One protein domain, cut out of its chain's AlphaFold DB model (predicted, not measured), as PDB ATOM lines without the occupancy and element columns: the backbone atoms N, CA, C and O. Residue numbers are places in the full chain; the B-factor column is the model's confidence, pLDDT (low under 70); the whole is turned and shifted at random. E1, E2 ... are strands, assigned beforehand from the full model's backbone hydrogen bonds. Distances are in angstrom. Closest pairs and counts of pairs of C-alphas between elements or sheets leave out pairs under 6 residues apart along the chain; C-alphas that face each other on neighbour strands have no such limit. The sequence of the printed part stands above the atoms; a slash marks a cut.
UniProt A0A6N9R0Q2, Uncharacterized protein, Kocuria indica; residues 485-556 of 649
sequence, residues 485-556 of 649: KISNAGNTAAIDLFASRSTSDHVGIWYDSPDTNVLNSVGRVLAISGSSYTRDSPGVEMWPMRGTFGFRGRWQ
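AT A GLANCE: This is residues 485 to 556 of the 649 residues of an uncharacterized protein of Kocuria indica (UniProt A0A6N9R0Q2). The domain is a single, twisted sheet of six strands, the chain running to and fro across it from one edge to the other. The links at residues 499 to 504 and 513 to 521 reach out at opposite ends of the strands, and the link at residues 530 to 538 folds back over one face. The printed part has 72 residues, with six named strands, E1 to E6 in chain order, and no named helix; the class is all strand. The sheet's order is E1 - E2 - E3 - E4 - E5 - E6, all antiparallel. The whole is compact and flat, with a radius of gyration of the C-alphas of 12.4 A and spans of 37 by 30 by 14 A.

IN THESE COORDINATES: The longest strands by residues are E3, residues 505 to 512, 19.6 A, and E4, residues 522 to 529, 19.8 A. E2, residues 492 to 498, measures 17.9 A. E1, residues 485 to 489, measures 12.2 A and begins at C-alpha 485 (219.987, 250.355, 187.214). E5, residues 539 to 543, measures 13.5 A. E6, residues 548 to 552, measures 12.6 A and ends at C-alpha 552 (203.707, 236.940, 178.432).

HOW THE PARTS SIT: The six strands form a meander, each the antiparallel neighbour of the one before. E3 and E4 are a hairpin at 164 degrees, with N 508 and O 526 within hydrogen-bond range at 3.0 A. E3 bends by 61 degrees at residue 509 and E4 by 62 degrees at residue 525; these C-alphas face each other at 4.6 A. E2 and E3 have N 495 and O 509 at 2.9 A, E4 and E5 have N 523 and O 542 at 2.8 A. The edge strands are E1, with N 487 and O 494 of E2 at 2.9 A, and E6, with N 550 and O 541 of E5 at 2.8 A. E1 and E6 are apart.

THE WHOLE: The C-alphas of Arg 501 and Asn 517, the two farthest apart, are 37.7 A from each other. The printed part has no cut, and no link is long. Mean pLDDT of the printed part is 81.6; residues 500 to 503, 515 to 516, 531 and 554 to 556 are under 70.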
ATOM      1  N   LYS A 485     220.533 249.035 187.519       88.19
ATOM      2  CA  LYS A 485     219.987 250.355 187.214       88.19
ATOM      3  C   LYS A 485     218.663 250.514 187.948       88.19
ATOM      4  O   LYS A 485     217.746 249.736 187.725       88.19
ATOM      5  N   ILE A 486     218.562 251.533 188.793       89.81
ATOM      6  CA  ILE A 486     217.312 251.954 189.430       89.81
ATOM      7  C   ILE A 486     216.937 253.288 188.807       89.81
ATOM      8  O   ILE A 486     217.746 254.218 188.797       89.81
ATOM      9  N   SER A 487     215.738 253.391 188.243       87.31
ATOM     10  CA  SER A 487     215.327 254.625 187.583       87.31
ATOM     11  C   SER A 487     213.846 254.922 187.725       87.31
ATOM     12  O   SER A 487     213.015 254.026 187.853       87.31
ATOM     13  N   ASN A 488     213.537 256.214 187.693       83.44
ATOM     14  CA  ASN A 488     212.181 256.718 187.572       83.44
ATOM     15  C   ASN A 488     212.166 257.790 186.477       83.44
ATOM     16  O   ASN A 488     212.867 258.800 186.590       83.44
ATOM     17  N   ALA A 489     211.420 257.542 185.401       78.25
ATOM     18  CA  ALA A 489     211.327 258.429 184.251       78.25
ATOM     19  C   ALA A 489     209.881 258.515 183.750       78.25
ATOM     20  O   ALA A 489     209.324 257.554 183.220       78.25
ATOM     21  N   GLY A 490     209.283 259.702 183.888       80.75
ATOM     22  CA  GLY A 490     207.912 259.965 183.459       80.75
ATOM     23  C   GLY A 490     206.909 259.064 184.179       80.75
ATOM     24  O   GLY A 490     206.702 259.203 185.379       80.75
ATOM     25  N   ASN A 491     206.312 258.145 183.424       84.62
ATOM     26  CA  ASN A 491     205.271 257.224 183.879       84.62
ATOM     27  C   ASN A 491     205.812 255.832 184.264       84.62
ATOM     28  O   ASN A 491     205.017 254.928 184.523       84.62
ATOM     29  N   THR A 492     207.138 255.653 184.276       84.38
ATOM     30  CA  THR A 492     207.790 254.352 184.462       84.38
ATOM     31  C   THR A 492     208.786 254.388 185.618       84.38
ATOM     32  O   THR A 492     209.729 255.182 185.614       84.38
ATOM     33  N   ALA A 493     208.621 253.470 186.570       88.69
ATOM     34  CA  ALA A 493     209.624 253.137 187.581       88.69
ATOM     35  C   ALA A 493     210.223 251.759 187.280       88.69
ATOM     36  O   ALA A 493     209.493 250.828 186.938       88.69
ATOM     37  N   ALA A 494     211.544 251.631 187.390       89.19
ATOM     38  CA  ALA A 494     212.283 250.476 186.897       89.19
ATOM     39  C   ALA A 494     213.437 250.066 187.817       89.19
ATOM     40  O   ALA A 494     214.174 250.922 188.319       89.19
ATOM     41  N   ILE A 495     213.638 248.755 187.945       92.38
ATOM     42  CA  ILE A 495     214.888 248.142 188.404       92.38
ATOM     43  C   ILE A 495     215.336 247.152 187.332       92.38
ATOM     44  O   ILE A 495     214.669 246.142 187.122       92.38
ATOM     45  N   ASP A 496     216.470 247.417 186.693       89.50
ATOM     46  CA  ASP A 496     217.045 246.569 185.647       89.50
ATOM     47  C   ASP A 496     218.331 245.894 186.144       89.50
ATOM     48  O   ASP A 496     219.247 246.551 186.652       89.50
ATOM     49  N   LEU A 497     218.411 244.574 185.968       90.50
ATOM     50  CA  LEU A 497     219.546 243.724 186.324       90.50
ATOM     51  C   LEU A 497     220.207 243.209 185.041       90.50
ATOM     52  O   LEU A 497     219.714 242.270 184.409       90.50
ATOM     53  N   PHE A 498     221.310 243.834 184.634       87.19
ATOM     54  CA  PHE A 498     221.993 243.504 183.380       87.19
ATOM     55  C   PHE A 498     222.916 242.286 183.526       87.19
ATOM     56  O   PHE A 498     223.647 242.153 184.511       87.19
ATOM     57  N   ALA A 499     222.915 241.411 182.517       75.75
ATOM     58  CA  ALA A 499     223.787 240.239 182.460       75.75
ATOM     59  C   ALA A 499     225.242 240.599 182.092       75.75
ATOM     60  O   ALA A 499     225.556 241.709 181.662       75.75
ATOM     61  N   SER A 500     226.155 239.629 182.238       63.12
ATOM     62  CA  SER A 500     227.593 239.874 182.417       63.12
ATOM     63  C   SER A 500     228.337 240.589 181.261       63.12
ATOM     64  O   SER A 500     229.498 240.960 181.424       63.12
ATOM     65  N   ARG A 501     227.743 240.818 180.084       63.78
ATOM     66  CA  ARG A 501     228.451 241.431 178.934       63.78
ATOM     67  C   ARG A 501     227.571 242.254 177.990       63.78
ATOM     68  O   ARG A 501     228.031 242.630 176.918       63.78
ATOM     69  N   SER A 502     226.325 242.528 178.364       64.62
ATOM     70  CA  SER A 502     225.347 243.155 177.472       64.62
ATOM     71  C   SER A 502     224.703 244.359 178.146       64.62
ATOM     72  O   SER A 502     224.314 244.294 179.306       64.62
ATOM     73  N   THR A 503     224.578 245.466 177.415       69.38
ATOM     74  CA  THR A 503     223.777 246.637 177.824       69.38
ATOM     75  C   THR A 503     222.299 246.480 177.472       69.38
ATOM     76  O   THR A 503     221.518 247.404 177.673       69.38
ATOM     77  N   SER A 504     221.935 245.340 176.888       76.81
ATOM     78  CA  SER A 504     220.622 245.076 176.310       76.81
ATOM     79  C   SER A 504     219.953 243.859 176.945       76.81
ATOM     80  O   SER A 504     218.738 243.841 177.092       76.81
ATOM     81  N   ASP A 505     220.716 242.854 177.371       84.19
ATOM     82  CA  ASP A 505     220.151 241.667 178.015       84.19
ATOM     83  C   ASP A 505     220.042 241.887 179.522       84.19
ATOM     84  O   ASP A 505     221.050 242.020 180.226       84.19
ATOM     85  N   HIS A 506     218.810 241.945 180.014       87.75
ATOM     86  CA  HIS A 506     218.522 242.211 181.416       87.75
ATOM     87  C   HIS A 506     217.235 241.532 181.865       87.75
ATOM     88  O   HIS A 506     216.332 241.261 181.073       87.75
ATOM     89  N   VAL A 507     217.147 241.276 183.166       89.56
ATOM     90  CA  VAL A 507     215.869 241.033 183.833       89.56
ATOM     91  C   VAL A 507     215.471 242.339 184.485       89.56
ATOM     92  O   VAL A 507     216.264 242.907 185.235       89.56
ATOM     93  N   GLY A 508     214.271 242.825 184.199       90.00
ATOM     94  CA  GLY A 508     213.787 244.053 184.807       90.00
ATOM     95  C   GLY A 508     212.450 243.880 185.501       90.00
ATOM     96  O   GLY A 508     211.625 243.034 185.139       90.00
ATOM     97  N   ILE A 509     212.281 244.698 186.532       92.06
ATOM     98  CA  ILE A 509     211.034 244.906 187.251       92.06
ATOM     99  C   ILE A 509     210.574 246.314 186.902       92.06
ATOM    100  O   ILE A 509     211.253 247.284 187.240       92.06
ATOM    101  N   TRP A 510     209.426 246.426 186.242       90.62
ATOM    102  CA  TRP A 510     208.864 247.711 185.835       90.62
ATOM    103  C   TRP A 510     207.489 247.920 186.420       90.62
ATOM    104  O   TRP A 510     206.688 246.993 186.523       90.62
ATOM    105  N   TYR A 511     207.199 249.172 186.722       90.19
ATOM    106  CA  TYR A 511     205.854 249.652 186.926       90.19
ATOM    107  C   TYR A 511     205.601 250.780 185.936       90.19
ATOM    108  O   TYR A 511     206.206 251.846 186.045       90.19
ATOM    109  N   ASP A 512     204.714 250.525 184.979       88.31
ATOM    110  CA  ASP A 512     204.256 251.524 184.024       88.31
ATOM    111  C   ASP A 512     202.864 251.994 184.424       88.31
ATOM    112  O   ASP A 512     201.956 251.182 184.603       88.31
ATOM    113  N   SER A 513     202.666 253.305 184.490       84.88
ATOM    114  CA  SER A 513     201.350 253.925 184.612       84.88
ATOM    115  C   SER A 513     201.109 254.842 183.414       84.88
ATOM    116  O   SER A 513     201.301 256.048 183.542       84.88
ATOM    117  N   PRO A 514     200.750 254.294 182.235       70.19
ATOM    118  CA  PRO A 514     200.555 255.085 181.025       70.19
ATOM    119  C   PRO A 514     199.349 256.023 181.209       70.19
ATOM    120  O   PRO A 514     198.200 255.636 181.004       70.19
ATOM    121  N   ASP A 515     199.653 257.257 181.612       68.19
ATOM    122  CA  ASP A 515     198.760 258.404 181.799       68.19
ATOM    123  C   ASP A 515     197.762 258.312 182.970       68.19
ATOM    124  O   ASP A 515     197.813 257.419 183.816       68.19
ATOM    125  N   THR A 516     196.860 259.299 183.048       66.81
ATOM    126  CA  THR A 516     195.882 259.519 184.133       66.81
ATOM    127  C   THR A 516     194.902 258.362 184.352       66.81
ATOM    128  O   THR A 516     194.136 258.382 185.316       66.81
ATOM    129  N   ASN A 517     194.905 257.348 183.482       77.31
ATOM    130  CA  ASN A 517     194.045 256.184 183.606       77.31
ATOM    131  C   ASN A 517     194.764 255.030 184.315       77.31
ATOM    132  O   ASN A 517     195.369 254.158 183.687       77.31
ATOM    133  N   VAL A 518     194.602 254.987 185.637       73.56
ATOM    134  CA  VAL A 518     195.137 253.933 186.514       73.56
ATOM    135  C   VAL A 518     194.725 252.508 186.102       73.56
ATOM    136  O   VAL A 518     195.416 251.550 186.436       73.56
ATOM    137  N   LEU A 519     193.650 252.325 185.316       78.62
ATOM    138  CA  LEU A 519     193.222 251.001 184.825       78.62
ATOM    139  C   LEU A 519     194.219 250.347 183.854       78.62
ATOM    140  O   LEU A 519     194.118 249.146 183.575       78.62
ATOM    141  N   ASN A 520     195.155 251.130 183.317       81.50
ATOM    142  CA  ASN A 520     196.203 250.659 182.418       81.50
ATOM    143  C   ASN A 520     197.562 250.514 183.106       81.50
ATOM    144  O   ASN A 520     198.523 250.127 182.439       81.50
ATOM    145  N   SER A 521     197.648 250.787 184.411       87.62
ATOM    146  CA  SER A 521     198.874 250.550 185.158       87.62
ATOM    147  C   SER A 521     199.212 249.060 185.151       87.62
ATOM    148  O   SER A 521     198.341 248.205 185.340       87.62
ATOM    149  N   VAL A 522     200.481 248.746 184.909       88.94
ATOM    150  CA  VAL A 522     200.966 247.374 184.793       88.94
ATOM    151  C   VAL A 522     202.318 247.234 185.484       88.94
ATOM    152  O   VAL A 522     203.275 247.940 185.175       88.94
ATOM    153  N   GLY A 523     202.379 246.301 186.428       91.69
ATOM    154  CA  GLY A 523     203.622 245.792 186.989       91.69
ATOM    155  C   GLY A 523     204.142 244.653 186.121       91.69
ATOM    156  O   GLY A 523     203.362 243.813 185.673       91.69
ATOM    157  N   ARG A 524     205.442 244.608 185.854       90.44
ATOM    158  CA  ARG A 524     206.052 243.584 185.005       90.44
ATOM    159  C   ARG A 524     207.340 243.060 185.609       90.44
ATOM    160  O   ARG A 524     208.114 243.834 186.159       90.44
ATOM    161  N   VAL A 525     207.588 241.770 185.417       92.56
ATOM    162  CA  VAL A 525     208.888 241.129 185.636       92.56
ATOM    163  C   VAL A 525     209.225 240.373 184.361       92.56
ATOM    164  O   VAL A 525     208.630 239.324 184.106       92.56
ATOM    165  N   LEU A 526     210.110 240.918 183.525       89.69
ATOM    166  CA  LEU A 526     210.426 240.329 182.216       89.69
ATOM    167  C   LEU A 526     211.927 240.130 182.047       89.69
ATOM    168  O   LEU A 526     212.726 240.967 182.466       89.69
ATOM    169  N   ALA A 527     212.287 239.057 181.350       89.00
ATOM    170  CA  ALA A 527     213.587 238.942 180.715       89.00
ATOM    171  C   ALA A 527     213.523 239.621 179.341       89.00
ATOM    172  O   ALA A 527     212.675 239.306 178.500       89.00
ATOM    173  N   ILE A 528     214.418 240.572 179.114       83.62
ATOM    174  CA  ILE A 528     214.518 241.334 177.876       83.62
ATOM    175  C   ILE A 528     215.857 241.031 177.226       83.62
ATOM    176  O   ILE A 528     216.891 241.000 177.889       83.62
ATOM    177  N   SER A 529     215.814 240.860 175.908       78.56
ATOM    178  CA  SER A 529     216.980 240.960 175.045       78.56
ATOM    179  C   SER A 529     216.783 242.168 174.134       78.56
ATOM    180  O   SER A 529     215.889 242.160 173.286       78.56
ATOM    181  N   GLY A 530     217.534 243.247 174.373       73.19
ATOM    182  CA  GLY A 530     217.406 244.509 173.633       73.19
ATOM    183  C   GLY A 530     217.140 245.737 174.511       73.19
ATOM    184  O   GLY A 530     217.060 245.669 175.731       73.19
ATOM    185  N   SER A 531     216.963 246.893 173.874       66.19
ATOM    186  CA  SER A 531     216.659 248.167 174.544       66.19
ATOM    187  C   SER A 531     215.172 248.371 174.871       66.19
ATOM    188  O   SER A 531     214.791 249.421 175.385       66.19
ATOM    189  N   SER A 532     214.298 247.419 174.537       70.94
ATOM    190  CA  SER A 532     212.852 247.514 174.768       70.94
ATOM    191  C   SER A 532     212.247 246.127 174.952       70.94
ATOM    192  O   SER A 532     212.654 245.181 174.275       70.94
ATOM    193  N   TYR A 533     211.251 245.998 175.833       75.75
ATOM    194  CA  TYR A 533     210.482 244.758 175.919       75.75
ATOM    195  C   TYR A 533     209.659 244.591 174.643       75.75
ATOM    196  O   TYR A 533     209.027 245.526 174.154       75.75
ATOM    197  N   THR A 534     209.650 243.382 174.100       77.94
ATOM    198  CA  THR A 534     208.834 243.036 172.937       77.94
ATOM    199  C   THR A 534     207.696 242.116 173.369       77.94
ATOM    200  O   THR A 534     207.646 241.647 174.509       77.94
ATOM    201  N   ARG A 535     206.765 241.808 172.456       71.31
ATOM    202  CA  ARG A 535     205.728 240.792 172.713       71.31
ATOM    203  C   ARG A 535     206.336 239.430 173.066       71.31
ATOM    204  O   ARG A 535     205.673 238.643 173.734       71.31
ATOM    205  N   ASP A 536     207.559 239.168 172.612       77.62
ATOM    206  CA  ASP A 536     208.248 237.897 172.798       77.62
ATOM    207  C   ASP A 536     209.049 237.825 174.111       77.62
ATOM    208  O   ASP A 536     209.405 236.718 174.505       77.62
ATOM    209  N   SER A 537     209.264 238.946 174.820       84.38
ATOM    210  CA  SER A 537     209.968 238.988 176.114       84.38
ATOM    211  C   SER A 537     209.249 238.125 177.161       84.38
ATOM    212  O   SER A 537     208.135 238.484 177.560       84.38
ATOM    213  N   PRO A 538     209.829 236.989 177.595       84.44
ATOM    214  CA  PRO A 538     209.177 236.105 178.547       84.44
ATOM    215  C   PRO A 538     209.134 236.751 179.927       84.44
ATOM    216  O   PRO A 538     210.104 237.359 180.387       84.44
ATOM    217  N   GLY A 539     207.995 236.619 180.595       88.75
ATOM    218  CA  GLY A 539     207.840 237.131 181.945       88.75
ATOM    219  C   GLY A 539     206.399 237.187 182.413       88.75
ATOM    220  O   GLY A 539     205.498 236.611 181.801       88.75
ATOM    221  N   VAL A 540     206.203 237.892 183.518       89.69
ATOM    222  CA  VAL A 540     204.912 238.057 184.182       89.69
ATOM    223  C   VAL A 540     204.479 239.513 184.079       89.69
ATOM    224  O   VAL A 540     205.277 240.426 184.290       89.69
ATOM    225  N   GLU A 541     203.206 239.721 183.768       89.62
ATOM    226  CA  GLU A 541     202.534 241.014 183.832       89.62
ATOM    227  C   GLU A 541     201.410 240.951 184.868       89.62
ATOM    228  O   GLU A 541     200.695 239.956 184.993       89.62
ATOM    229  N   MET A 542     201.256 242.031 185.620       91.25
ATOM    230  CA  MET A 542     200.260 242.200 186.664       91.25
ATOM    231  C   MET A 542     199.534 243.511 186.409       91.25
ATOM    232  O   MET A 542     200.153 244.571 186.376       91.25
ATOM    233  N   TRP A 543     198.217 243.451 186.257       88.94
ATOM    234  CA  TRP A 543     197.365 244.624 186.099       88.94
ATOM    235  C   TRP A 543     196.591 244.827 187.400       88.94
ATOM    236  O   TRP A 543     195.482 244.296 187.528       88.94
ATOM    237  N   PRO A 544     197.159 245.557 188.381       81.06
ATOM    238  CA  PRO A 544     196.582 245.665 189.721       81.06
ATOM    239  C   PRO A 544     195.134 246.160 189.687       81.06
ATOM    240  O   PRO A 544     194.280 245.608 190.371       81.06
ATOM    241  N   MET A 545     194.826 247.116 188.809       83.31
ATOM    242  CA  MET A 545     193.483 247.694 188.704       83.31
ATOM    243  C   MET A 545     192.483 246.843 187.903       83.31
ATOM    244  O   MET A 545     191.289 247.125 187.927       83.31
ATOM    245  N   ARG A 546     192.941 245.799 187.198       81.88
ATOM    246  CA  ARG A 546     192.071 244.825 186.508       81.88
ATOM    247  C   ARG A 546     191.891 243.532 187.307       81.88
ATOM    248  O   ARG A 546     191.085 242.695 186.916       81.88
ATOM    249  N   GLY A 547     192.650 243.352 188.394       82.25
ATOM    250  CA  GLY A 547     192.657 242.117 189.181       82.25
ATOM    251  C   GLY A 547     193.201 240.908 188.413       82.25
ATOM    252  O   GLY A 547     192.897 239.770 188.757       82.25
ATOM    253  N   THR A 548     193.981 241.138 187.354       82.12
ATOM    254  CA  THR A 548     194.508 240.079 186.486       82.12
ATOM    255  C   THR A 548     196.025 240.025 186.562       82.12
ATOM    256  O   THR A 548     196.682 241.066 186.570       82.12
ATOM    257  N   PHE A 549     196.586 238.821 186.522       85.12
ATOM    258  CA  PHE A 549     197.993 238.592 186.207       85.12
ATOM    259  C   PHE A 549     198.084 237.601 185.048       85.12
ATOM    260  O   PHE A 549     197.169 236.806 184.826       85.12
ATOM    261  N   GLY A 550     199.163 237.663 184.283       84.50
ATOM    262  CA  GLY A 550     199.356 236.802 183.131       84.50
ATOM    263  C   GLY A 550     200.825 236.569 182.840       84.50
ATOM    264  O   GLY A 550     201.684 237.382 183.174       84.50
ATOM    265  N   PHE A 551     201.100 235.448 182.188       83.69
ATOM    266  CA  PHE A 551     202.403 235.173 181.602       83.69
ATOM    267  C   PHE A 551     202.417 235.733 180.175       83.69
ATOM    268  O   PHE A 551     201.469 235.520 179.416       83.69
ATOM    269  N   ARG A 552     203.481 236.447 179.799       79.75
ATOM    270  CA  ARG A 552     203.707 236.940 178.432       79.75
ATOM    271  C   ARG A 552     204.968 236.317 177.842       79.75
ATOM    272  O   ARG A 552     205.813 235.809 178.576       79.75
ATOM    273  N   GLY A 553     205.112 236.447 176.526       74.44
ATOM    274  CA  GLY A 553     206.339 236.122 175.808       74.44
ATOM    275  C   GLY A 553     206.432 234.665 175.389       74.44
ATOM    276  O   GLY A 553     205.531 233.861 175.638       74.44
ATOM    277  N   ARG A 554     207.526 234.330 174.706       68.00
ATOM    278  CA  ARG A 554     207.812 232.949 174.310       68.00
ATOM    279  C   ARG A 554     208.558 232.255 175.440       68.00
ATOM    280  O   ARG A 554     209.777 232.323 175.530       68.00
ATOM    281  N   TRP A 555     207.811 231.568 176.292       65.81
ATOM    282  CA  TRP A 555     208.358 230.497 177.123       65.81
ATOM    283  C   TRP A 555     208.690 229.352 176.160       65.81
ATOM    284  O   TRP A 555     207.862 229.071 175.292       65.81
ATOM    285  N   GLN A 556     209.901 228.776 176.204       63.31
ATOM    286  CA  GLN A 556     210.317 227.758 175.223       63.31
ATOM    287  C   GLN A 556     209.223 226.688 175.073       63.31
ATOM    288  O   GLN A 556     208.892 225.992 176.028       63.31
TER     289      GLN A 556